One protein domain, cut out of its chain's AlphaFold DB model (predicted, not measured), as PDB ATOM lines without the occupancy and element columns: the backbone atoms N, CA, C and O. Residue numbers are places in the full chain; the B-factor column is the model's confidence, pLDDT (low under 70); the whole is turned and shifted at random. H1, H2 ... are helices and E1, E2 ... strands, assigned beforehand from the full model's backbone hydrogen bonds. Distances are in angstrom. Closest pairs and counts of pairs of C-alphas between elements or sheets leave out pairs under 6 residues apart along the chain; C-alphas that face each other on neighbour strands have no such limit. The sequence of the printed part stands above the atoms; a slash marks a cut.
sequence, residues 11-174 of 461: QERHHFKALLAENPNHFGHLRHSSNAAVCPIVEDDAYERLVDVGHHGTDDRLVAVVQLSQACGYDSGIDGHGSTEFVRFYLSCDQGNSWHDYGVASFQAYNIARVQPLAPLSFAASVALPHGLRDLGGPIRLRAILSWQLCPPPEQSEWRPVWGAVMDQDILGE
ATOM      1  N   GLN A  11     151.608  99.975 172.412       91.75
ATOM      2  CA  GLN A  11     152.849  99.459 171.835       91.75
ATOM      3  C   GLN A  11     152.639  98.968 170.397       91.75
ATOM      4  O   GLN A  11     153.468  99.242 169.528       91.75
ATOM      5  N   GLU A  12     151.532  98.280 170.139       92.94
ATOM      6  CA  GLU A  12     151.100  97.809 168.825       92.94
ATOM      7  C   GLU A  12     150.837  98.994 167.893       92.94
ATOM      8  O   GLU A  12     151.264  98.990 166.737       92.94
ATOM      9  N   ARG A  13     150.193 100.043 168.418       93.38
ATOM     10  CA  ARG A  13     149.918 101.280 167.687       93.38
ATOM     11  C   ARG A  13     151.199 102.036 167.330       93.38
ATOM     12  O   ARG A  13     151.404 102.349 166.162       93.38
ATOM     13  N   HIS A  14     152.123 102.240 168.272       91.06
ATOM     14  CA  HIS A  14     153.409 102.893 167.979       91.06
ATOM     15  C   HIS A  14     154.273 102.142 166.951       91.06
ATOM     16  O   HIS A  14     155.005 102.775 166.194       91.06
ATOM     17  N   HIS A  15     154.187 100.809 166.887       90.31
ATOM     18  CA  HIS A  15     154.933 100.003 165.912       90.31
ATOM     19  C   HIS A  15     154.114  99.622 164.667       90.31
ATOM     20  O   HIS A  15     154.599  98.857 163.833       90.31
ATOM     21  N   PHE A  16     152.905 100.162 164.496       88.81
ATOM     22  CA  PHE A  16     151.917  99.756 163.490       88.81
ATOM     23  C   PHE A  16     152.486  99.554 162.078       88.81
ATOM     24  O   PHE A  16     152.340  98.477 161.498       88.81
ATOM     25  N   LYS A  17     153.200 100.552 161.540       86.31
ATOM     26  CA  LYS A  17     153.820 100.483 160.204       86.31
ATOM     27  C   LYS A  17     154.894  99.393 160.095       86.31
ATOM     28  O   LYS A  17     154.999  98.761 159.048       86.31
ATOM     29  N   ALA A  18     155.667  99.150 161.155       91.19
ATOM     30  CA  ALA A  18     156.670  98.084 161.181       91.19
ATOM     31  C   ALA A  18     156.006  96.698 161.246       91.19
ATOM     32  O   ALA A  18     156.345  95.819 160.458       91.19
ATOM     33  N   LEU A  19     154.993  96.534 162.102       89.38
ATOM     34  CA  LEU A  19     154.239  95.284 162.245       89.38
ATOM     35  C   LEU A  19     153.492  94.910 160.951       89.38
ATOM     36  O   LEU A  19     153.473  93.737 160.575       89.38
ATOM     37  N   LEU A  20     152.950  95.897 160.225       85.00
ATOM     38  CA  LEU A  20     152.381  95.704 158.885       85.00
ATOM     39  C   LEU A  20     153.433  95.367 157.815       85.00
ATOM     40  O   LEU A  20     153.138  94.600 156.901       85.00
ATOM     41  N   ALA A  21     154.646  95.920 157.906       89.81
ATOM     42  CA  ALA A  21     155.730  95.604 156.976       89.81
ATOM     43  C   ALA A  21     156.276  94.176 157.177       89.81
ATOM     44  O   ALA A  21     156.620  93.510 156.203       89.81
ATOM     45  N   GLU A  22     156.317  93.689 158.422       90.19
ATOM     46  CA  GLU A  22     156.677  92.302 158.751       90.19
ATOM     47  C   GLU A  22     155.574  91.307 158.361       90.19
ATOM     48  O   GLU A  22     155.854  90.233 157.823       90.19
ATOM     49  N   ASN A  23     154.310  91.657 158.613       83.88
ATOM     50  CA  ASN A  23     153.151  90.876 158.198       83.88
ATOM     51  C   ASN A  23     151.986  91.810 157.812       83.88
ATOM     52  O   ASN A  23     151.318  92.342 158.698       83.88
ATOM     53  N   PRO A  24     151.637  91.925 156.516       88.38
ATOM     54  CA  PRO A  24     150.501  92.737 156.073       88.38
ATOM     55  C   PRO A  24     149.160  92.403 156.740       88.38
ATOM     56  O   PRO A  24     148.288  93.262 156.810       88.38
ATOM     57  N   ASN A  25     148.985  91.183 157.263       89.44
ATOM     58  CA  ASN A  25     147.803  90.783 158.025       89.44
ATOM     59  C   ASN A  25     148.069  90.627 159.533       89.44
ATOM     60  O   ASN A  25     147.323  89.917 160.200       89.44
ATOM     61  N   HIS A  26     149.101  91.275 160.094       90.94
ATOM     62  CA  HIS A  26     149.452  91.185 161.522       90.94
ATOM     63  C   HIS A  26     148.223  91.341 162.429       90.94
ATOM     64  O   HIS A  26     148.022  90.556 163.356       90.94
ATOM     65  N   PHE A  27     147.377  92.314 162.089       92.25
ATOM     66  CA  PHE A  27     146.186  92.695 162.840       92.25
ATOM     67  C   PHE A  27     144.887  91.988 162.418       92.25
ATOM     68  O   PHE A  27     143.841  92.232 163.004       92.25
ATOM     69  N   GLY A  28     144.912  91.110 161.409       88.38
ATOM     70  CA  GLY A  28     143.718  90.384 160.952       88.38
ATOM     71  C   GLY A  28     142.716  91.189 160.110       88.38
ATOM     72  O   GLY A  28     141.666  90.659 159.759       88.38
ATOM     73  N   HIS A  29     143.029  92.440 159.759       83.12
ATOM     74  CA  HIS A  29     142.136  93.328 159.002       83.12
ATOM     75  C   HIS A  29     141.958  92.947 157.512       83.12
ATOM     76  O   HIS A  29     141.013  93.398 156.863       83.12
ATOM     77  N   LEU A  30     142.825  92.093 156.947       84.44
ATOM     78  CA  LEU A  30     142.744  91.669 155.546       84.44
ATOM     79  C   LEU A  30     141.914  90.383 155.400       84.44
ATOM     80  O   LEU A  30     142.419  89.278 155.614       84.44
ATOM     81  N   ARG A  31     140.659  90.512 154.936       75.44
ATOM     82  CA  ARG A  31     139.708  89.384 154.767       75.44
ATOM     83  C   ARG A  31     140.221  88.226 153.891       75.44
ATOM     84  O   ARG A  31     139.763  87.097 154.048       75.44
ATOM     85  N   HIS A  32     141.141  88.495 152.962       80.44
ATOM     86  CA  HIS A  32     141.634  87.534 151.965       80.44
ATOM     87  C   HIS A  32     143.169  87.430 151.940       80.44
ATOM     88  O   HIS A  32     143.783  87.385 150.877       80.44
ATOM     89  N   SER A  33     143.804  87.410 153.115       83.88
ATOM     90  CA  SER A  33     145.253  87.202 153.229       83.88
ATOM     91  C   SER A  33     145.637  85.723 153.352       83.88
ATOM     92  O   SER A  33     144.970  84.947 154.030       83.88
ATOM     93  N   SER A  34     146.775  85.354 152.758       87.94
ATOM     94  CA  SER A  34     147.470  84.088 153.020       87.94
ATOM     95  C   SER A  34     148.210  84.068 154.362       87.94
ATOM     96  O   SER A  34     148.576  82.996 154.842       87.94
ATOM     97  N   ASN A  35     148.469  85.236 154.955       88.69
ATOM     98  CA  ASN A  35     149.184  85.349 156.218       88.69
ATOM     99  C   ASN A  35     148.195  85.270 157.382       88.69
ATOM    100  O   ASN A  35     147.173  85.961 157.392       88.69
ATOM    101  N   ALA A  36     148.523  84.467 158.393       92.38
ATOM    102  CA  ALA A  36     147.752  84.421 159.629       92.38
ATOM    103  C   ALA A  36     147.866  85.746 160.407       92.38
ATOM    104  O   ALA A  36     148.904  86.415 160.372       92.38
ATOM    105  N   ALA A  37     146.802  86.092 161.134       94.00
ATOM    106  CA  ALA A  37     146.827  87.181 162.102       94.00
ATOM    107  C   ALA A  37     147.673  86.800 163.327       94.00
ATOM    108  O   ALA A  37     147.685  85.640 163.742       94.00
ATOM    109  N   VAL A  38     148.372  87.783 163.893       93.81
ATOM    110  CA  VAL A  38     149.283  87.619 165.039       93.81
ATOM    111  C   VAL A  38     148.688  88.269 166.286       93.81
ATOM    112  O   VAL A  38     148.581  87.618 167.321       93.81
ATOM    113  N   CYS A  39     148.244  89.520 166.167       92.75
ATOM    114  CA  CYS A  39     147.565  90.269 167.220       92.75
ATOM    115  C   CYS A  39     146.277  90.869 166.632       92.75
ATOM    116  O   CYS A  39     146.327  91.969 166.088       92.75
ATOM    117  N   PRO A  40     145.143  90.139 166.627       92.88
ATOM    118  CA  PRO A  40     143.921  90.597 165.969       92.88
ATOM    119  C   PRO A  40     143.369  91.884 166.600       92.88
ATOM    120  O   PRO A  40     142.906  91.866 167.738       92.88
ATOM    121  N   ILE A  41     143.408  92.981 165.842       93.62
ATOM    122  CA  ILE A  41     142.887  94.304 166.203       93.62
ATOM    123  C   ILE A  41     142.219  94.862 164.943       93.62
ATOM    124  O   ILE A  41     142.867  95.047 163.913       93.62
ATOM    125  N   VAL A  42     140.906  95.063 164.999       92.50
ATOM    126  CA  VAL A  42     140.091  95.564 163.886       92.50
ATOM    127  C   VAL A  42     139.022  96.469 164.479       92.50
ATOM    128  O   VAL A  42     138.357  96.063 165.429       92.50
ATOM    129  N   GLU A  43     138.865  97.662 163.910       94.00
ATOM    130  CA  GLU A  43     137.925  98.699 164.360       94.00
ATOM    131  C   GLU A  43     138.091  99.088 165.846       94.00
ATOM    132  O   GLU A  43     137.113  99.259 166.573       94.00
ATOM    133  N   ASP A  44     139.342  99.229 166.311       94.31
ATOM    134  CA  ASP A  44     139.645  99.770 167.644       94.31
ATOM    135  C   ASP A  44     139.483 101.307 167.649       94.31
ATOM    136  O   ASP A  44     140.350 102.048 167.168       94.31
ATOM    137  N   ASP A  45     138.351 101.773 168.190       93.31
ATOM    138  CA  ASP A  45     137.958 103.184 168.321       93.31
ATOM    139  C   ASP A  45     138.424 103.840 169.639       93.31
ATOM    140  O   ASP A  45     138.088 104.994 169.930       93.31
ATOM    141  N   ALA A  46     139.234 103.142 170.449       91.12
ATOM    142  CA  ALA A  46     139.634 103.620 171.773       91.12
ATOM    143  C   ALA A  46     140.486 104.901 171.734       91.12
ATOM    144  O   ALA A  46     140.604 105.585 172.758       91.12
ATOM    145  N   TYR A  47     141.074 105.228 170.579       91.44
ATOM    146  CA  TYR A  47     141.862 106.437 170.321       91.44
ATOM    147  C   TYR A  47     141.070 107.506 169.571       91.44
ATOM    148  O   TYR A  47     141.040 108.657 170.017       91.44
ATOM    149  N   GLU A  48     140.435 107.132 168.462       89.75
ATOM    150  CA  GLU A  48     139.610 108.001 167.632       89.75
ATOM    151  C   GLU A  48     138.277 107.335 167.324       89.75
ATOM    152  O   GLU A  48     138.232 106.233 166.779       89.75
ATOM    153  N   ARG A  49     137.188 108.045 167.611       86.94
ATOM    154  CA  ARG A  49     135.829 107.546 167.414       86.94
ATOM    155  C   ARG A  49     135.066 108.422 166.431       86.94
ATOM    156  O   ARG A  49     135.016 109.639 166.611       86.94
ATOM    157  N   LEU A  50     134.421 107.803 165.441       86.81
ATOM    158  CA  LEU A  50     133.365 108.446 164.653       86.81
ATOM    159  C   LEU A  50     132.132 108.634 165.541       86.81
ATOM    160  O   LEU A  50     131.649 107.677 166.140       86.81
ATOM    161  N   VAL A  51     131.659 109.873 165.665       84.50
ATOM    162  CA  VAL A  51     130.529 110.224 166.545       84.50
ATOM    163  C   VAL A  51     129.313 110.695 165.761       84.50
ATOM    164  O   VAL A  51     128.190 110.473 166.203       84.50
ATOM    165  N   ASP A  52     129.535 111.316 164.607       80.88
ATOM    166  CA  ASP A  52     128.482 111.694 163.673       80.88
ATOM    167  C   ASP A  52     129.026 111.649 162.242       80.88
ATOM    168  O   ASP A  52     130.216 111.892 162.014       80.88
ATOM    169  N   VAL A  53     128.165 111.321 161.285       84.38
ATOM    170  CA  VAL A  53     128.481 111.193 159.860       84.38
ATOM    171  C   VAL A  53     127.250 111.633 159.078       84.38
ATOM    172  O   VAL A  53     126.170 111.086 159.265       84.38
ATOM    173  N   GLY A  54     127.389 112.605 158.182       81.38
ATOM    174  CA  GLY A  54     126.235 113.203 157.520       81.38
ATOM    175  C   GLY A  54     126.569 113.985 156.259       81.38
ATOM    176  O   GLY A  54     127.670 113.914 155.714       81.38
ATOM    177  N   HIS A  55     125.576 114.738 155.797       79.38
ATOM    178  CA  HIS A  55     125.657 115.592 154.619       79.38
ATOM    179  C   HIS A  55     125.319 117.039 154.978       79.38
ATOM    180  O   HIS A  55     124.278 117.293 155.589       79.38
ATOM    181  N   HIS A  56     126.155 117.980 154.542       73.00
ATOM    182  CA  HIS A  56     125.861 119.403 154.634       73.00
ATOM    183  C   HIS A  56     125.233 119.922 153.338       73.00
ATOM    184  O   HIS A  56     125.935 120.230 152.377       73.00
ATOM    185  N   GLY A  57     123.905 120.057 153.329       63.19
ATOM    186  CA  GLY A  57     123.132 120.421 152.130       63.19
ATOM    187  C   GLY A  57     123.276 121.857 151.620       63.19
ATOM    188  O   GLY A  57     122.708 122.176 150.577       63.19
ATOM    189  N   THR A  58     124.001 122.731 152.324       65.25
ATOM    190  CA  THR A  58     124.314 124.087 151.834       65.25
ATOM    191  C   THR A  58     125.643 124.153 151.081       65.25
ATOM    192  O   THR A  58     125.762 124.937 150.145       65.25
ATOM    193  N   ASP A  59     126.601 123.293 151.437       61.81
ATOM    194  CA  ASP A  59     127.970 123.292 150.902       61.81
ATOM    195  C   ASP A  59     128.221 122.071 149.984       61.81
ATOM    196  O   ASP A  59     129.339 121.887 149.505       61.81
ATOM    197  N   ASP A  60     127.205 121.210 149.798       73.88
ATOM    198  CA  ASP A  60     127.256 119.901 149.127       73.88
ATOM    199  C   ASP A  60     128.474 119.062 149.573       73.88
ATOM    200  O   ASP A  60     129.319 118.647 148.777       73.88
ATOM    201  N   ARG A  61     128.595 118.810 150.887       80.81
ATOM    202  CA  ARG A  61     129.706 118.024 151.468       80.81
ATOM    203  C   ARG A  61     129.224 116.804 152.237       80.81
ATOM    204  O   ARG A  61     128.240 116.875 152.966       80.81
ATOM    205  N   LEU A  62     129.980 115.711 152.152       83.06
ATOM    206  CA  LEU A  62     129.928 114.623 153.132       83.06
ATOM    207  C   LEU A  62     130.868 114.962 154.284       83.06
ATOM    208  O   LEU A  62     131.987 115.418 154.047       83.06
ATOM    209  N   VAL A  63     130.411 114.761 155.516       83.75
ATOM    210  CA  VAL A  63     131.074 115.233 156.737       83.75
ATOM    211  C   VAL A  63     131.119 114.105 157.757       83.75
ATOM    212  O   VAL A  63     130.138 113.388 157.937       83.75
ATOM    213  N   ALA A  64     132.244 113.964 158.451       81.19
ATOM    214  CA  ALA A  64     132.397 113.090 159.605       81.19
ATOM    215  C   ALA A  64     132.970 113.873 160.788       81.19
ATOM    216  O   ALA A  64     133.964 114.589 160.645       81.19
ATOM    217  N   VAL A  65     132.367 113.693 161.961       83.19
ATOM    218  CA  VAL A  65     132.836 114.239 163.233       83.19
ATOM    219  C   VAL A  65     133.586 113.149 163.991       83.19
ATOM    220  O   VAL A  65     133.005 112.144 164.407       83.19
ATOM    221  N   VAL A  66     134.885 113.366 164.188       82.06
ATOM    222  CA  VAL A  66     135.793 112.439 164.872       82.06
ATOM    223  C   VAL A  66     136.170 113.008 166.235       82.06
ATOM    224  O   VAL A  66     136.578 114.162 166.326       82.06
ATOM    225  N   GLN A  67     136.064 112.211 167.298       82.19
ATOM    226  CA  GLN A  67     136.526 112.576 168.640       82.19
ATOM    227  C   GLN A  67     137.815 111.846 169.007       82.19
ATOM    228  O   GLN A  67     137.876 110.620 168.913       82.19
ATOM    229  N   LEU A  68     138.805 112.592 169.503       82.00
ATOM    230  CA  LEU A  68     139.982 112.027 170.156       82.00
ATOM    231  C   LEU A  68     139.660 111.686 171.615       82.00
ATOM    232  O   LEU A  68     139.258 112.553 172.399       82.00
ATOM    233  N   SER A  69     139.865 110.420 171.969       82.44
ATOM    234  CA  SER A  69     139.546 109.851 173.283       82.44
ATOM    235  C   SER A  69     140.753 109.781 174.226       82.44
ATOM    236  O   SER A  69     140.569 109.716 175.443       82.44
ATOM    237  N   GLN A  70     141.982 109.804 173.695       83.94
ATOM    238  CA  GLN A  70     143.218 109.630 174.468       83.94
ATOM    239  C   GLN A  70     144.054 110.913 174.525       83.94
ATOM    240  O   GLN A  70     143.931 111.811 173.698       83.94
ATOM    241  N   ALA A  71     144.946 110.992 175.513       80.69
ATOM    242  CA  ALA A  71     145.924 112.078 175.630       80.69
ATOM    243  C   ALA A  71     147.244 111.788 174.882       80.69
ATOM    244  O   ALA A  71     148.079 112.683 174.728       80.69
ATOM    245  N   CYS A  72     147.456 110.539 174.453       84.94
ATOM    246  CA  CYS A  72     148.605 110.101 173.669       84.94
ATOM    247  C   CYS A  72     148.257 108.906 172.764       84.94
ATOM    248  O   CYS A  72     147.280 108.207 173.018       84.94
ATOM    249  N   GLY A  73     149.069 108.688 171.726       87.88
ATOM    250  CA  GLY A  73     148.843 107.691 170.667       87.88
ATOM    251  C   GLY A  73     148.871 108.267 169.243       87.88
ATOM    252  O   GLY A  73     148.570 107.549 168.295       87.88
ATOM    253  N   TYR A  74     149.227 109.545 169.093       86.88
ATOM    254  CA  TYR A  74     149.176 110.325 167.853       86.88
ATOM    255  C   TYR A  74     150.585 110.763 167.404       86.88
ATOM    256  O   TYR A  74     150.834 111.936 167.151       86.88
ATOM    257  N   ASP A  75     151.537 109.820 167.423       82.00
ATOM    258  CA  ASP A  75     152.986 109.957 167.167       82.00
ATOM    259  C   ASP A  75     153.759 110.997 168.003       82.00
ATOM    260  O   ASP A  75     154.676 110.622 168.736       82.00
ATOM    261  N   SER A  76     153.404 112.282 167.965       76.88
ATOM    262  CA  SER A  76     154.099 113.365 168.672       76.88
ATOM    263  C   SER A  76     153.149 114.332 169.380       76.88
ATOM    264  O   SER A  76     151.939 114.308 169.187       76.88
ATOM    265  N   GLY A  77     153.702 115.215 170.216       72.56
ATOM    266  CA  GLY A  77     152.990 116.424 170.646       72.56
ATOM    267  C   GLY A  77     152.841 117.439 169.507       72.56
ATOM    268  O   GLY A  77     153.305 117.193 168.391       72.56
ATOM    269  N   ILE A  78     152.233 118.586 169.822       68.38
ATOM    270  CA  ILE A  78     151.965 119.695 168.885       68.38
ATOM    271  C   ILE A  78     153.230 120.282 168.233       68.38
ATOM    272  O   ILE A  78     153.165 120.796 167.126       68.38
ATOM    273  N   ASP A  79     154.392 120.154 168.882       66.50
ATOM    274  CA  ASP A  79     155.683 120.633 168.365       66.50
ATOM    275  C   ASP A  79     156.335 119.672 167.342       66.50
ATOM    276  O   ASP A  79     157.483 119.867 166.941       66.50
ATOM    277  N   GLY A  80     155.643 118.589 166.965       65.06
ATOM    278  CA  GLY A  80     156.107 117.580 166.009       65.06
ATOM    279  C   GLY A  80     155.146 117.390 164.831       65.06
ATOM    280  O   GLY A  80     154.350 118.265 164.515       65.06
ATOM    281  N   HIS A  81     155.227 116.239 164.161       74.88
ATOM    282  CA  HIS A  81     154.444 115.969 162.947       74.88
ATOM    283  C   HIS A  81     153.006 115.492 163.195       74.88
ATOM    284  O   HIS A  81     152.205 115.534 162.265       74.88
ATOM    285  N   GLY A  82     152.688 115.052 164.416       84.00
ATOM    286  CA  GLY A  82     151.421 114.397 164.731       84.00
ATOM    287  C   GLY A  82     151.267 113.054 164.017       84.00
ATOM    288  O   GLY A  82     152.208 112.540 163.402       84.00
ATOM    289  N   SER A  83     150.066 112.494 164.089       83.06
ATOM    290  CA  SER A  83     149.626 111.415 163.210       83.06
ATOM    291  C   SER A  83     148.551 111.911 162.257       83.06
ATOM    292  O   SER A  83     147.841 112.859 162.569       83.06
ATOM    293  N   THR A  84     148.446 111.256 161.100       84.06
ATOM    294  CA  THR A  84     147.438 111.577 160.085       84.06
ATOM    295  C   THR A  84     146.278 110.599 160.161       84.06
ATOM    296  O   THR A  84     146.464 109.389 159.999       84.06
ATOM    297  N   GLU A  85     145.078 111.132 160.339       86.00
ATOM    298  CA  GLU A  85     143.825 110.389 160.359       86.00
ATOM    299  C   GLU A  85     143.102 110.614 159.036       86.00
ATOM    300  O   GLU A  85     142.999 111.737 158.542       86.00
ATOM    301  N   PHE A  86     142.591 109.534 158.457       90.19
ATOM    302  CA  PHE A  86     141.901 109.530 157.174       90.19
ATOM    303  C   PHE A  86     140.437 109.161 157.377       90.19
ATOM    304  O   PHE A  86     140.141 108.222 158.112       90.19
ATOM    305  N   VAL A  87     139.530 109.832 156.669       91.38
ATOM    306  CA  VAL A  87     138.121 109.440 156.569       91.38
ATOM    307  C   VAL A  87     137.742 109.306 155.101       91.38
ATOM    308  O   VAL A  87     137.723 110.304 154.378       91.38
ATOM    309  N   ARG A  88     137.454 108.080 154.647       92.31
ATOM    310  CA  ARG A  88     136.923 107.816 153.297       92.31
ATOM    311  C   ARG A  88     135.407 107.671 153.341       92.31
ATOM    312  O   ARG A  88     134.890 106.996 154.229       92.31
ATOM    313  N   PHE A  89     134.725 108.277 152.377       91.25
ATOM    314  CA  PHE A  89     133.269 108.307 152.294       91.25
ATOM    315  C   PHE A  89     132.750 107.470 151.126       91.25
ATOM    316  O   PHE A  89     133.302 107.510 150.027       91.25
ATOM    317  N   TYR A  90     131.646 106.764 151.357       88.56
ATOM    318  CA  TYR A  90     130.909 106.026 150.338       88.56
ATOM    319  C   TYR A  90     129.414 106.331 150.426       88.56
ATOM    320  O   TYR A  90     128.881 106.494 151.525       88.56
ATOM    321  N   LEU A  91     128.722 106.340 149.287       88.81
ATOM    322  CA  LEU A  91     127.259 106.429 149.227       88.81
ATOM    323  C   LEU A  91     126.654 105.193 148.564       88.81
ATOM    324  O   LEU A  91     127.237 104.609 147.652       88.81
ATOM    325  N   SER A  92     125.447 104.847 148.998       84.12
ATOM    326  CA  SER A  92     124.620 103.783 148.449       84.12
ATOM    327  C   SER A  92     123.185 104.271 148.259       84.12
ATOM    328  O   SER A  92     122.511 104.659 149.215       84.12
ATOM    329  N   CYS A  93     122.694 104.223 147.021       83.12
ATOM    330  CA  CYS A  93     121.306 104.558 146.678       83.12
ATOM    331  C   CYS A  93     120.361 103.341 146.750       83.12
ATOM    332  O   CYS A  93     119.156 103.481 146.566       83.12
ATOM    333  N   ASP A  94     120.894 102.147 147.024       81.06
ATOM    334  CA  ASP A  94     120.176 100.868 147.005       81.06
ATOM    335  C   ASP A  94     120.178 100.155 148.371       81.06
ATOM    336  O   ASP A  94     120.060  98.932 148.446       81.06
ATOM    337  N   GLN A  95     120.266 100.936 149.457       80.44
ATOM    338  CA  GLN A  95     120.205 100.486 150.858       80.44
ATOM    339  C   GLN A  95     121.392  99.614 151.319       80.44
ATOM    340  O   GLN A  95     121.283  98.846 152.277       80.44
ATOM    341  N   GLY A  96     122.554  99.793 150.691       81.81
ATOM    342  CA  GLY A  96     123.827  99.163 151.048       81.81
ATOM    343  C   GLY A  96     124.193  97.941 150.205       81.81
ATOM    344  O   GLY A  96     125.135  97.237 150.574       81.81
ATOM    345  N   ASN A  97     123.479  97.670 149.104       80.56
ATOM    346  CA  ASN A  97     123.793  96.556 148.200       80.56
ATOM    347  C   ASN A  97     124.976  96.891 147.274       80.56
ATOM    348  O   ASN A  97     125.815  96.031 147.011       80.56
ATOM    349  N   SER A  98     125.073  98.143 146.825       82.56
ATOM    350  CA  SER A  98     126.220  98.705 146.114       82.56
ATOM    351  C   SER A  98     126.671 100.013 146.762       82.56
ATOM    352  O   SER A  98     125.887 100.727 147.388       82.56
ATOM    353  N   TRP A  99     127.965 100.301 146.644       84.81
ATOM    354  CA  TRP A  99     128.615 101.456 147.255       84.81
ATOM    355  C   TRP A  99     129.501 102.140 146.225       84.81
ATOM    356  O   TRP A  99     130.284 101.472 145.553       84.81
ATOM    357  N   HIS A 100     129.402 103.459 146.145       82.12
ATOM    358  CA  HIS A 100     130.251 104.306 145.318       82.12
ATOM    359  C   HIS A 100     131.202 105.098 146.211       82.12
ATOM    360  O   HIS A 100     130.754 105.674 147.203       82.12
ATOM    361  N   ASP A 101     132.492 105.117 145.879       81.69
ATOM    362  CA  ASP A 101     133.503 105.923 146.568       81.69
ATOM    363  C   ASP A 101     133.341 107.405 146.202       81.69
ATOM    364  O   ASP A 101     133.276 107.762 145.026       81.69
ATOM    365  N   TYR A 102     133.272 108.272 147.211       81.69
ATOM    366  CA  TYR A 102     133.195 109.726 147.026       81.69
ATOM    367  C   TYR A 102     134.496 110.446 147.386       81.69
ATOM    368  O   TYR A 102     134.590 111.655 147.203       81.69
ATOM    369  N   GLY A 103     135.520 109.720 147.841       81.81
ATOM    370  CA  GLY A 103     136.838 110.255 148.153       81.81
ATOM    371  C   GLY A 103     137.192 110.215 149.637       81.81
ATOM    372  O   GLY A 103     136.452 109.720 150.490       81.81
ATOM    373  N   VAL A 104     138.379 110.738 149.944       83.38
ATOM    374  CA  VAL A 104     138.986 110.716 151.278       83.38
ATOM    375  C   VAL A 104     139.363 112.125 151.723       83.38
ATOM    376  O   VAL A 104     139.936 112.893 150.953       83.38
ATOM    377  N   ALA A 105     139.054 112.448 152.975       81.50
ATOM    378  CA  ALA A 105     139.579 113.605 153.690       81.50
ATOM    379  C   ALA A 105     140.598 113.144 154.742       81.50
ATOM    380  O   ALA A 105     140.585 111.987 155.167       81.50
ATOM    381  N   SER A 106     141.467 114.048 155.190       79.19
ATOM    382  CA  SER A 106     142.427 113.770 156.260       79.19
ATOM    383  C   SER A 106     142.674 114.989 157.135       79.19
ATOM    384  O   SER A 106     142.607 116.112 156.641       79.19
ATOM    385  N   PHE A 107     143.021 114.762 158.398       79.19
ATOM    386  CA  PHE A 107     143.487 115.785 159.336       79.19
ATOM    387  C   PHE A 107     144.703 115.266 160.122       79.19
ATOM    388  O   PHE A 107     145.148 114.141 159.891       79.19
ATOM    389  N   GLN A 108     145.271 116.104 160.997       83.25
ATOM    390  CA  GLN A 108     146.382 115.727 161.878       83.25
ATOM    391  C   GLN A 108     145.951 115.775 163.351       83.25
ATOM    392  O   GLN A 108     145.499 116.822 163.827       83.25
ATOM    393  N   ALA A 109     146.150 114.682 164.081       79.56
ATOM    394  CA  ALA A 109     146.013 114.596 165.528       79.56
ATOM    395  C   ALA A 109     147.376 114.675 166.229       79.56
ATOM    396  O   ALA A 109     148.422 114.326 165.684       79.56
ATOM    397  N   TYR A 110     147.357 115.114 167.489       82.44
ATOM    398  CA  TYR A 110     148.558 115.315 168.298       82.44
ATOM    399  C   TYR A 110     148.340 114.829 169.734       82.44
ATOM    400  O   TYR A 110     147.242 114.917 170.288       82.44
ATOM    401  N   ASN A 111     149.416 114.381 170.382       77.81
ATOM    402  CA  ASN A 111     149.446 114.044 171.804       77.81
ATOM    403  C   ASN A 111     149.208 115.308 172.652       77.81
ATOM    404  O   ASN A 111     150.137 116.063 172.950       77.81
ATOM    405  N   ILE A 112     147.959 115.536 173.055       74.56
ATOM    406  CA  ILE A 112     147.547 116.691 173.856       74.56
ATOM    407  C   ILE A 112     147.199 116.210 175.266       74.56
ATOM    408  O   ILE A 112     146.125 115.667 175.522       74.56
ATOM    409  N   ALA A 113     148.084 116.501 176.226       67.06
ATOM    410  CA  ALA A 113     147.980 116.075 177.630       67.06
ATOM    411  C   ALA A 113     146.704 116.537 178.376       67.06
ATOM    412  O   ALA A 113     146.493 116.164 179.531       67.06
ATOM    413  N   ARG A 114     145.880 117.383 177.746       58.53
ATOM    414  CA  ARG A 114     144.641 117.941 178.299       58.53
ATOM    415  C   ARG A 114     143.362 117.336 177.708       58.53
ATOM    416  O   ARG A 114     142.295 117.687 178.209       58.53
ATOM    417  N   VAL A 115     143.450 116.445 176.713       56.94
ATOM    418  CA  VAL A 115     142.296 115.648 176.260       56.94
ATOM    419  C   VAL A 115     141.820 114.806 177.441       56.94
ATOM    420  O   VAL A 115     142.601 114.101 178.080       56.94
ATOM    421  N   GLN A 116     140.545 114.952 177.787       50.66
ATOM    422  CA  GLN A 116     139.909 114.277 178.915       50.66
ATOM    423  C   GLN A 116     138.523 113.789 178.487       50.66
ATOM    424  O   GLN A 116     137.875 114.482 177.702       50.66
ATOM    425  N   PRO A 117     137.996 112.691 179.061       46.31
ATOM    426  CA  PRO A 117     136.678 112.160 178.692       46.31
ATOM    427  C   PRO A 117     135.504 113.149 178.824       46.31
ATOM    428  O   PRO A 117     134.473 112.955 178.192       46.31
ATOM    429  N   LEU A 118     135.643 114.209 179.633       42.22
ATOM    430  CA  LEU A 118     134.630 115.264 179.805       42.22
ATOM    431  C   LEU A 118     134.819 116.483 178.878       42.22
ATOM    432  O   LEU A 118     134.021 117.416 178.927       42.22
ATOM    433  N   ALA A 119     135.878 116.505 178.069       50.94
ATOM    434  CA  ALA A 119     136.163 117.542 177.080       50.94
ATOM    435  C   ALA A 119     136.982 116.942 175.911       50.94
ATOM    436  O   ALA A 119     138.165 117.269 175.768       50.94
ATOM    437  N   PRO A 120     136.391 116.020 175.122       60.59
ATOM    438  CA  PRO A 120     137.062 115.427 173.968       60.59
ATOM    439  C   PRO A 120     137.354 116.494 172.908       60.59
ATOM    440  O   PRO A 120     136.574 117.431 172.722       60.59
ATOM    441  N   LEU A 121     138.481 116.346 172.210       68.88
ATOM    442  CA  LEU A 121     138.798 117.185 171.059       68.88
ATOM    443  C   LEU A 121     138.096 116.602 169.829       68.88
ATOM    444  O   LEU A 121     138.293 115.428 169.516       68.88
ATOM    445  N   SER A 122     137.275 117.413 169.162       75.44
ATOM    446  CA  SER A 122     136.511 117.007 167.979       75.44
ATOM    447  C   SER A 122     137.093 117.633 166.714       75.44
ATOM    448  O   SER A 122     137.342 118.838 166.688       75.44
ATOM    449  N   PHE A 123     137.227 116.832 165.662       73.50
ATOM    450  CA  PHE A 123     137.620 117.238 164.315       73.50
ATOM    451  C   PHE A 123     136.469 116.992 163.337       73.50
ATOM    452  O   PHE A 123     135.669 116.078 163.540       73.50
ATOM    453  N   ALA A 124     136.402 117.791 162.273       76.94
ATOM    454  CA  ALA A 124     135.479 117.590 161.161       76.94
ATOM    455  C   ALA A 124     136.284 117.298 159.889       76.94
ATOM    456  O   ALA A 124     137.027 118.155 159.415       76.94
ATOM    457  N   ALA A 125     136.135 116.094 159.343       75.44
ATOM    458  CA  ALA A 125     136.693 115.709 158.050       75.44
ATOM    459  C   ALA A 125     135.577 115.775 157.002       75.44
ATOM    460  O   ALA A 125     134.490 115.255 157.255       75.44
ATOM    461  N   SER A 126     135.800 116.407 155.845       79.94
ATOM    462  CA  SER A 126     134.746 116.511 154.828       79.94
ATOM    463  C   SER A 126     135.238 116.541 153.386       79.94
ATOM    464  O   SER A 126     136.230 117.194 153.053       79.94
ATOM    465  N   VAL A 127     134.480 115.878 152.516       77.88
ATOM    466  CA  VAL A 127     134.716 115.787 151.070       77.88
ATOM    467  C   VAL A 127     133.571 116.473 150.329       77.88
ATOM    468  O   VAL A 127     132.411 116.328 150.711       77.88
ATOM    469  N   ALA A 128     133.896 117.240 149.288       78.06
ATOM    470  CA  ALA A 128     132.901 117.865 148.422       78.06
ATOM    471  C   ALA A 128     132.263 116.824 147.492       78.06
ATOM    472  O   ALA A 128     132.964 116.003 146.897       78.06
ATOM    473  N   LEU A 129     130.944 116.875 147.349       68.69
ATOM    474  CA  LEU A 129     130.205 116.086 146.376       68.69
ATOM    475  C   LEU A 129     130.315 116.760 144.998       68.69
ATOM    476  O   LEU A 129     130.036 117.951 144.888       68.69
ATOM    477  N   PRO A 130     130.685 116.034 143.926       53.62
ATOM    478  CA  PRO A 130     130.763 116.619 142.583       53.62
ATOM    479  C   PRO A 130     129.380 117.004 142.034       53.62
ATOM    480  O   PRO A 130     129.267 117.923 141.222       53.62
ATOM    481  N   HIS A 131     128.336 116.306 142.489       61.06
ATOM    482  CA  HIS A 131     126.926 116.562 142.212       61.06
ATOM    483  C   HIS A 131     126.165 116.372 143.532       61.06
ATOM    484  O   HIS A 131     126.360 115.355 144.203       61.06
ATOM    485  N   GLY A 132     125.356 117.353 143.940       60.31
ATOM    486  CA  GLY A 132     124.677 117.337 145.240       60.31
ATOM    487  C   GLY A 132     123.681 116.180 145.385       60.31
ATOM    488  O   GLY A 132     123.115 115.693 144.403       60.31
ATOM    489  N   LEU A 133     123.388 115.757 146.623       63.19
ATOM    490  CA  LEU A 133     122.491 114.607 146.884       63.19
ATOM    491  C   LEU A 133     121.057 114.778 146.348       63.19
ATOM    492  O   LEU A 133     120.306 113.803 146.262       63.19
ATOM    493  N   ARG A 134     120.680 116.010 145.990       59.84
ATOM    494  CA  ARG A 134     119.411 116.377 145.343       59.84
ATOM    495  C   ARG A 134     119.135 115.569 144.075       59.84
ATOM    496  O   ARG A 134     117.981 115.217 143.828       59.84
ATOM    497  N   ASP A 135     120.177 115.222 143.323       59.66
ATOM    498  CA  ASP A 135     120.050 114.493 142.055       59.66
ATOM    499  C   ASP A 135     119.928 112.969 142.242       59.66
ATOM    500  O   ASP A 135     119.465 112.270 141.340       59.66
ATOM    501  N   LEU A 136     120.294 112.440 143.418       62.81
ATOM    502  CA  LEU A 136     120.300 110.998 143.707       62.81
ATOM    503  C   LEU A 136     118.943 110.457 144.193       62.81
ATOM    504  O   LEU A 136     118.661 109.280 144.000       62.81
ATOM    505  N   GLY A 137     118.102 111.311 144.789       55.84
ATOM    506  CA  GLY A 137     116.674 111.065 145.029       55.84
ATOM    507  C   GLY A 137     116.304 109.908 145.977       55.84
ATOM    508  O   GLY A 137     116.235 108.750 145.581       55.84
ATOM    509  N   GLY A 138     115.876 110.234 147.202       68.25
ATOM    510  CA  GLY A 138     115.340 109.256 148.164       68.25
ATOM    511  C   GLY A 138     116.285 108.961 149.337       68.25
ATOM    512  O   GLY A 138     117.147 109.788 149.637       68.25
ATOM    513  N   PRO A 139     116.080 107.845 150.063       76.44
ATOM    514  CA  PRO A 139     116.928 107.469 151.189       76.44
ATOM    515  C   PRO A 139     118.259 106.905 150.681       76.44
ATOM    516  O   PRO A 139     118.296 105.873 150.009       76.44
ATOM    517  N   ILE A 140     119.344 107.585 151.031       85.19
ATOM    518  CA  ILE A 140     120.715 107.250 150.649       85.19
ATOM    519  C   ILE A 140     121.428 106.784 151.917       85.19
ATOM    520  O   ILE A 140     121.326 107.433 152.956       85.19
ATOM    521  N   ARG A 141     122.162 105.675 151.850       88.38
ATOM    522  CA  ARG A 141     123.024 105.248 152.951       88.38
ATOM    523  C   ARG A 141     124.434 105.780 152.729       88.38
ATOM    524  O   ARG A 141     125.027 105.560 151.676       88.38
ATOM    525  N   LEU A 142     124.954 106.481 153.723       90.62
ATOM    526  CA  LEU A 142     126.307 107.019 153.780       90.62
ATOM    527  C   LEU A 142     127.156 106.130 154.687       90.62
ATOM    528  O   LEU A 142     126.714 105.763 155.770       90.62
ATOM    529  N   ARG A 143     128.375 105.806 154.258       95.12
ATOM    530  CA  ARG A 143     129.398 105.128 155.059       95.12
ATOM    531  C   ARG A 143     130.626 106.014 155.158       95.12
ATOM    532  O   ARG A 143     131.133 106.465 154.134       95.12
ATOM    533  N   ALA A 144     131.133 106.206 156.367       94.62
ATOM    534  CA  ALA A 144     132.456 106.767 156.604       94.62
ATOM    535  C   ALA A 144     133.372 105.702 157.212       94.62
ATOM    536  O   ALA A 144     132.975 104.968 158.118       94.62
ATOM    537  N   ILE A 145     134.609 105.639 156.724       95.56
ATOM    538  CA  ILE A 145     135.658 104.767 157.250       95.56
ATOM    539  C   ILE A 145     136.784 105.641 157.785       95.56
ATOM    540  O   ILE A 145     137.548 106.209 157.002       95.56
ATOM    541  N   LEU A 146     136.880 105.735 159.110       96.81
ATOM    542  CA  LEU A 146     137.968 106.392 159.827       96.81
ATOM    543  C   LEU A 146     139.137 105.419 159.989       96.81
ATOM    544  O   LEU A 146     138.945 104.309 160.478       96.81
ATOM    545  N   SER A 147     140.346 105.844 159.637       93.12
ATOM    546  CA  SER A 147     141.564 105.062 159.833       93.12
ATOM    547  C   SER A 147     142.761 105.925 160.213       93.12
ATOM    548  O   SER A 147     143.037 106.950 159.585       93.12
ATOM    549  N   TRP A 148     143.516 105.469 161.206       95.38
ATOM    550  CA  TRP A 148     144.764 106.090 161.639       95.38
ATOM    551  C   TRP A 148     145.962 105.627 160.791       95.38
ATOM    552  O   TRP A 148     146.200 104.429 160.628       95.38
ATOM    553  N   GLN A 149     146.732 106.582 160.259       83.12
ATOM    554  CA  GLN A 149     147.960 106.447 159.449       83.12
ATOM    555  C   GLN A 149     147.916 105.622 158.155       83.12
ATOM    556  O   GLN A 149     148.810 105.772 157.318       83.12
ATOM    557  N   LEU A 150     146.917 104.770 157.969       84.31
ATOM    558  CA  LEU A 150     146.709 103.976 156.770       84.31
ATOM    559  C   LEU A 150     145.465 104.502 156.061       84.31
ATOM    560  O   LEU A 150     144.347 104.251 156.508       84.31
ATOM    561  N   CYS A 151     145.665 105.244 154.969       85.25
ATOM    562  CA  CYS A 151     144.567 105.734 154.140       85.25
ATOM    563  C   CYS A 151     143.703 104.548 153.674       85.25
ATOM    564  O   CYS A 151     144.255 103.630 153.057       85.25
ATOM    565  N   PRO A 152     142.374 104.559 153.907       87.00
ATOM    566  CA  PRO A 152     141.490 103.531 153.384       87.00
ATOM    567  C   PRO A 152     141.647 103.439 151.858       87.00
ATOM    568  O   PRO A 152     141.625 104.484 151.182       87.00
ATOM    569  N   PRO A 153     141.834 102.232 151.297       78.44
ATOM    570  CA  PRO A 153     141.980 102.061 149.861       78.44
ATOM    571  C   PRO A 153     140.687 102.472 149.137       78.44
ATOM    572  O   PRO A 153     139.602 102.302 149.699       78.44
ATOM    573  N   PRO A 154     140.788 103.031 147.918       78.25
ATOM    574  CA  PRO A 154     139.617 103.418 147.147       78.25
ATOM    575  C   PRO A 154     138.831 102.197 146.657       78.25
ATOM    576  O   PRO A 154     139.402 101.115 146.493       78.25
ATOM    577  N   GLU A 155     137.537 102.393 146.401       79.69
ATOM    578  CA  GLU A 155     136.598 101.377 145.886       79.69
ATOM    579  C   GLU A 155     136.508 100.097 146.748       79.69
ATOM    580  O   GLU A 155     136.214  99.004 146.261       79.69
ATOM    581  N   GLN A 156     136.771 100.210 148.054       79.06
ATOM    582  CA  GLN A 156     136.732  99.095 149.005       79.06
ATOM    583  C   GLN A 156     135.878  99.457 150.225       79.06
ATOM    584  O   GLN A 156     136.372  99.555 151.349       79.06
ATOM    585  N   SER A 157     134.569  99.627 150.018       86.94
ATOM    586  CA  SER A 157     133.616  99.981 151.086       86.94
ATOM    587  C   SER A 157     133.551  98.961 152.229       86.94
ATOM    588  O   SER A 157     133.146  99.304 153.335       86.94
ATOM    589  N   GLU A 158     133.959  97.713 151.979       87.62
ATOM    590  CA  GLU A 158     134.029  96.617 152.956       87.62
ATOM    591  C   GLU A 158     135.397  96.485 153.661       87.62
ATOM    592  O   GLU A 158     135.588  95.568 154.473       87.62
ATOM    593  N   TRP A 159     136.359  97.363 153.355       87.69
ATOM    594  CA  TRP A 159     137.645  97.424 154.050       87.69
ATOM    595  C   TRP A 159     137.446  97.882 155.498       87.69
ATOM    596  O   TRP A 159     136.652  98.777 155.770       87.69
ATOM    597  N   ARG A 160     138.164  97.255 156.432       91.75
ATOM    598  CA  ARG A 160     138.036  97.521 157.867       91.75
ATOM    599  C   ARG A 160     139.368  98.044 158.414       91.75
ATOM    600  O   ARG A 160     140.395  97.413 158.144       91.75
ATOM    601  N   PRO A 161     139.386  99.174 159.141       94.31
ATOM    602  CA  PRO A 161     140.603  99.711 159.737       94.31
ATOM    603  C   PRO A 161     141.100  98.813 160.875       94.31
ATOM    604  O   PRO A 161     140.328  98.094 161.502       94.31
ATOM    605  N   VAL A 162     142.396  98.895 161.181       92.56
ATOM    606  CA  VAL A 162     142.942  98.354 162.440       92.56
ATOM    607  C   VAL A 162     142.563  99.284 163.595       92.56
ATOM    608  O   VAL A 162     141.965  98.852 164.574       92.56
ATOM    609  N   TRP A 163     142.854 100.575 163.420       96.06
ATOM    610  CA  TRP A 163     142.595 101.653 164.370       96.06
ATOM    611  C   TRP A 163     141.639 102.666 163.739       96.06
ATOM    612  O   TRP A 163     141.921 103.152 162.639       96.06
ATOM    613  N   GLY A 164     140.548 102.995 164.423       94.75
ATOM    614  CA  GLY A 164     139.431 103.773 163.883       94.75
ATOM    615  C   GLY A 164     138.160 102.930 163.777       94.75
ATOM    616  O   GLY A 164     138.041 101.898 164.431       94.75
ATOM    617  N   ALA A 165     137.196 103.356 162.962       95.25
ATOM    618  CA  ALA A 165     135.867 102.746 162.908       95.25
ATOM    619  C   ALA A 165     135.221 102.863 161.519       95.25
ATOM    620  O   ALA A 165     135.573 103.738 160.725       95.25
ATOM    621  N   VAL A 166     134.224 102.013 161.259       96.50
ATOM    622  CA  VAL A 166     133.275 102.159 160.145       96.50
ATOM    623  C   VAL A 166     131.931 102.604 160.720       96.50
ATOM    624  O   VAL A 166     131.437 101.989 161.662       96.50
ATOM    625  N   MET A 167     131.336 103.657 160.163       93.38
ATOM    626  CA  MET A 167     130.024 104.159 160.577       93.38
ATOM    627  C   MET A 167     129.118 104.339 159.362       93.38
ATOM    628  O   MET A 167     129.463 105.077 158.436       93.38
ATOM    629  N   ASP A 168     127.955 103.688 159.404       92.31
ATOM    630  CA  ASP A 168     126.895 103.812 158.405       92.31
ATOM    631  C   ASP A 168     125.764 104.683 158.974       92.31
ATOM    632  O   ASP A 168     125.311 104.455 160.097       92.31
ATOM    633  N   GLN A 169     125.288 105.652 158.194       85.81
ATOM    634  CA  GLN A 169     124.191 106.552 158.540       85.81
ATOM    635  C   GLN A 169     123.243 106.703 157.345       85.81
ATOM    636  O   GLN A 169     123.674 106.927 156.214       85.81
ATOM    637  N   ASP A 170     121.936 106.623 157.590       83.44
ATOM    638  CA  ASP A 170     120.931 106.910 156.565       83.44
ATOM    639  C   ASP A 170     120.684 108.427 156.490       83.44
ATOM    640  O   ASP A 170     120.435 109.084 157.507       83.44
ATOM    641  N   ILE A 171     120.760 108.979 155.277       81.12
ATOM    642  CA  ILE A 171     120.574 110.399 154.962       81.12
ATOM    643  C   ILE A 171     119.519 110.573 153.859       81.12
ATOM    644  O   ILE A 171     119.288 109.685 153.036       81.12
ATOM    645  N   LEU A 172     118.847 111.724 153.838       67.62
ATOM    646  CA  LEU A 172     117.788 112.006 152.869       67.62
ATOM    647  C   LEU A 172     118.311 112.896 151.737       67.62
ATOM    648  O   LEU A 172     118.734 114.023 151.987       67.62
ATOM    649  N   GLY A 173     118.215 112.426 150.491       59.78
ATOM    650  CA  GLY A 173     118.338 113.299 149.324       59.78
ATOM    651  C   GLY A 173     117.132 114.237 149.253       59.78
ATOM    652  O   GLY A 173     115.991 113.775 149.144       59.78
ATOM    653  N   GLU A 174     117.368 115.548 149.341       51.44
ATOM    654  CA  GLU A 174     116.313 116.564 149.262       51.44
ATOM    655  C   GLU A 174     115.556 116.452 147.930       51.44
ATOM    656  O   GLU A 174     116.144 116.529 146.851       51.44
TER     657      GLU A 174
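This is residues 11 to 174 of the 461 residues of an uncharacterized protein of Azoarcus sp. M9-3-2 (UniProt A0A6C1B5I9). Two strongly twisted sheets lie face to face as a close sandwich, E4, E3, E6 and E7 in one and E1, E2 and E5 in the other, with their strands crossed at 33 degrees. Two short helices, H1 and H2, sit beyond one end of the sandwich, and a long loop, residues 23 to 47, leads from them into E1. The printed part has 164 residues, with two named helices followed by seven named strands; both sheets, in the orders E4 - E3 - E6 - E7 and E1 - E2 - E5, are antiparallel. The class is mostly strand, though under half of the residues are in named elements. The whole is compact, with a radius of gyration of the C-alphas of 16.5 A and spans of 46 by 42 by 24 A.

H1 is residues 11 to 14, beginning at C-alpha 11 at (152.849, 99.459, 171.835), and H2 is residues 16 to 22. E1, residues 48 to 56, starts at C-alpha 48 at (139.610, 108.001, 167.632) and bends by 55 degrees at residue 51. E2 is residues 61 to 68, E3 residues 83 to 92, 30.0 A long, and E4 residues 100 to 109, 27.6 A. E5 is residues 121 to 128, E6 residues 138 to 148, 32.5 A, and E7 residues 166 to 173, ending at C-alpha 173 at (118.338, 113.299, 149.324).

In the sheet of four, E3 and E4 are a hairpin, with N 87 and O 105 2.8 A apart. E3 and E6 have N 90 and O 143 at 2.8 A. E6 and E7, another hairpin, have N 142 and O 169 at 2.8 A. In the other sheet, the hairpin E1 and E2 has N 51 and O 65 at 2.9 A, and E2 and E5 have N 64 and O 125 at 2.9 A. Between the sheets, the closest C-alphas of E4 and E5 are those of Ala 105 and Ala 125, 5.6 A apart; those of E1 and E7 are Val 53 and Gln 169, 6.5 A. H1 and H2 are close but not clearly touching, Glu 12 and Leu 19 having the closest C-alphas at 7.7 A, and neither is on a sheet. In H2 every O i to N i+4 pair is within hydrogen-bond range; H1 is too short for such a pair.

The C-alphas of Glu 22 and Glu 174, the two farthest apart, are 48.0 A apart. The printed part has no cut. The links H2 to E1, E2 to E3, E4 to E5 and E6 to E7 are long. The mean pLDDT of the printed part is 81.3; 28 residues are under 70, namely 57 to 59, 78 to 80, 113 to 121, 129 to 138 and 172 to 174.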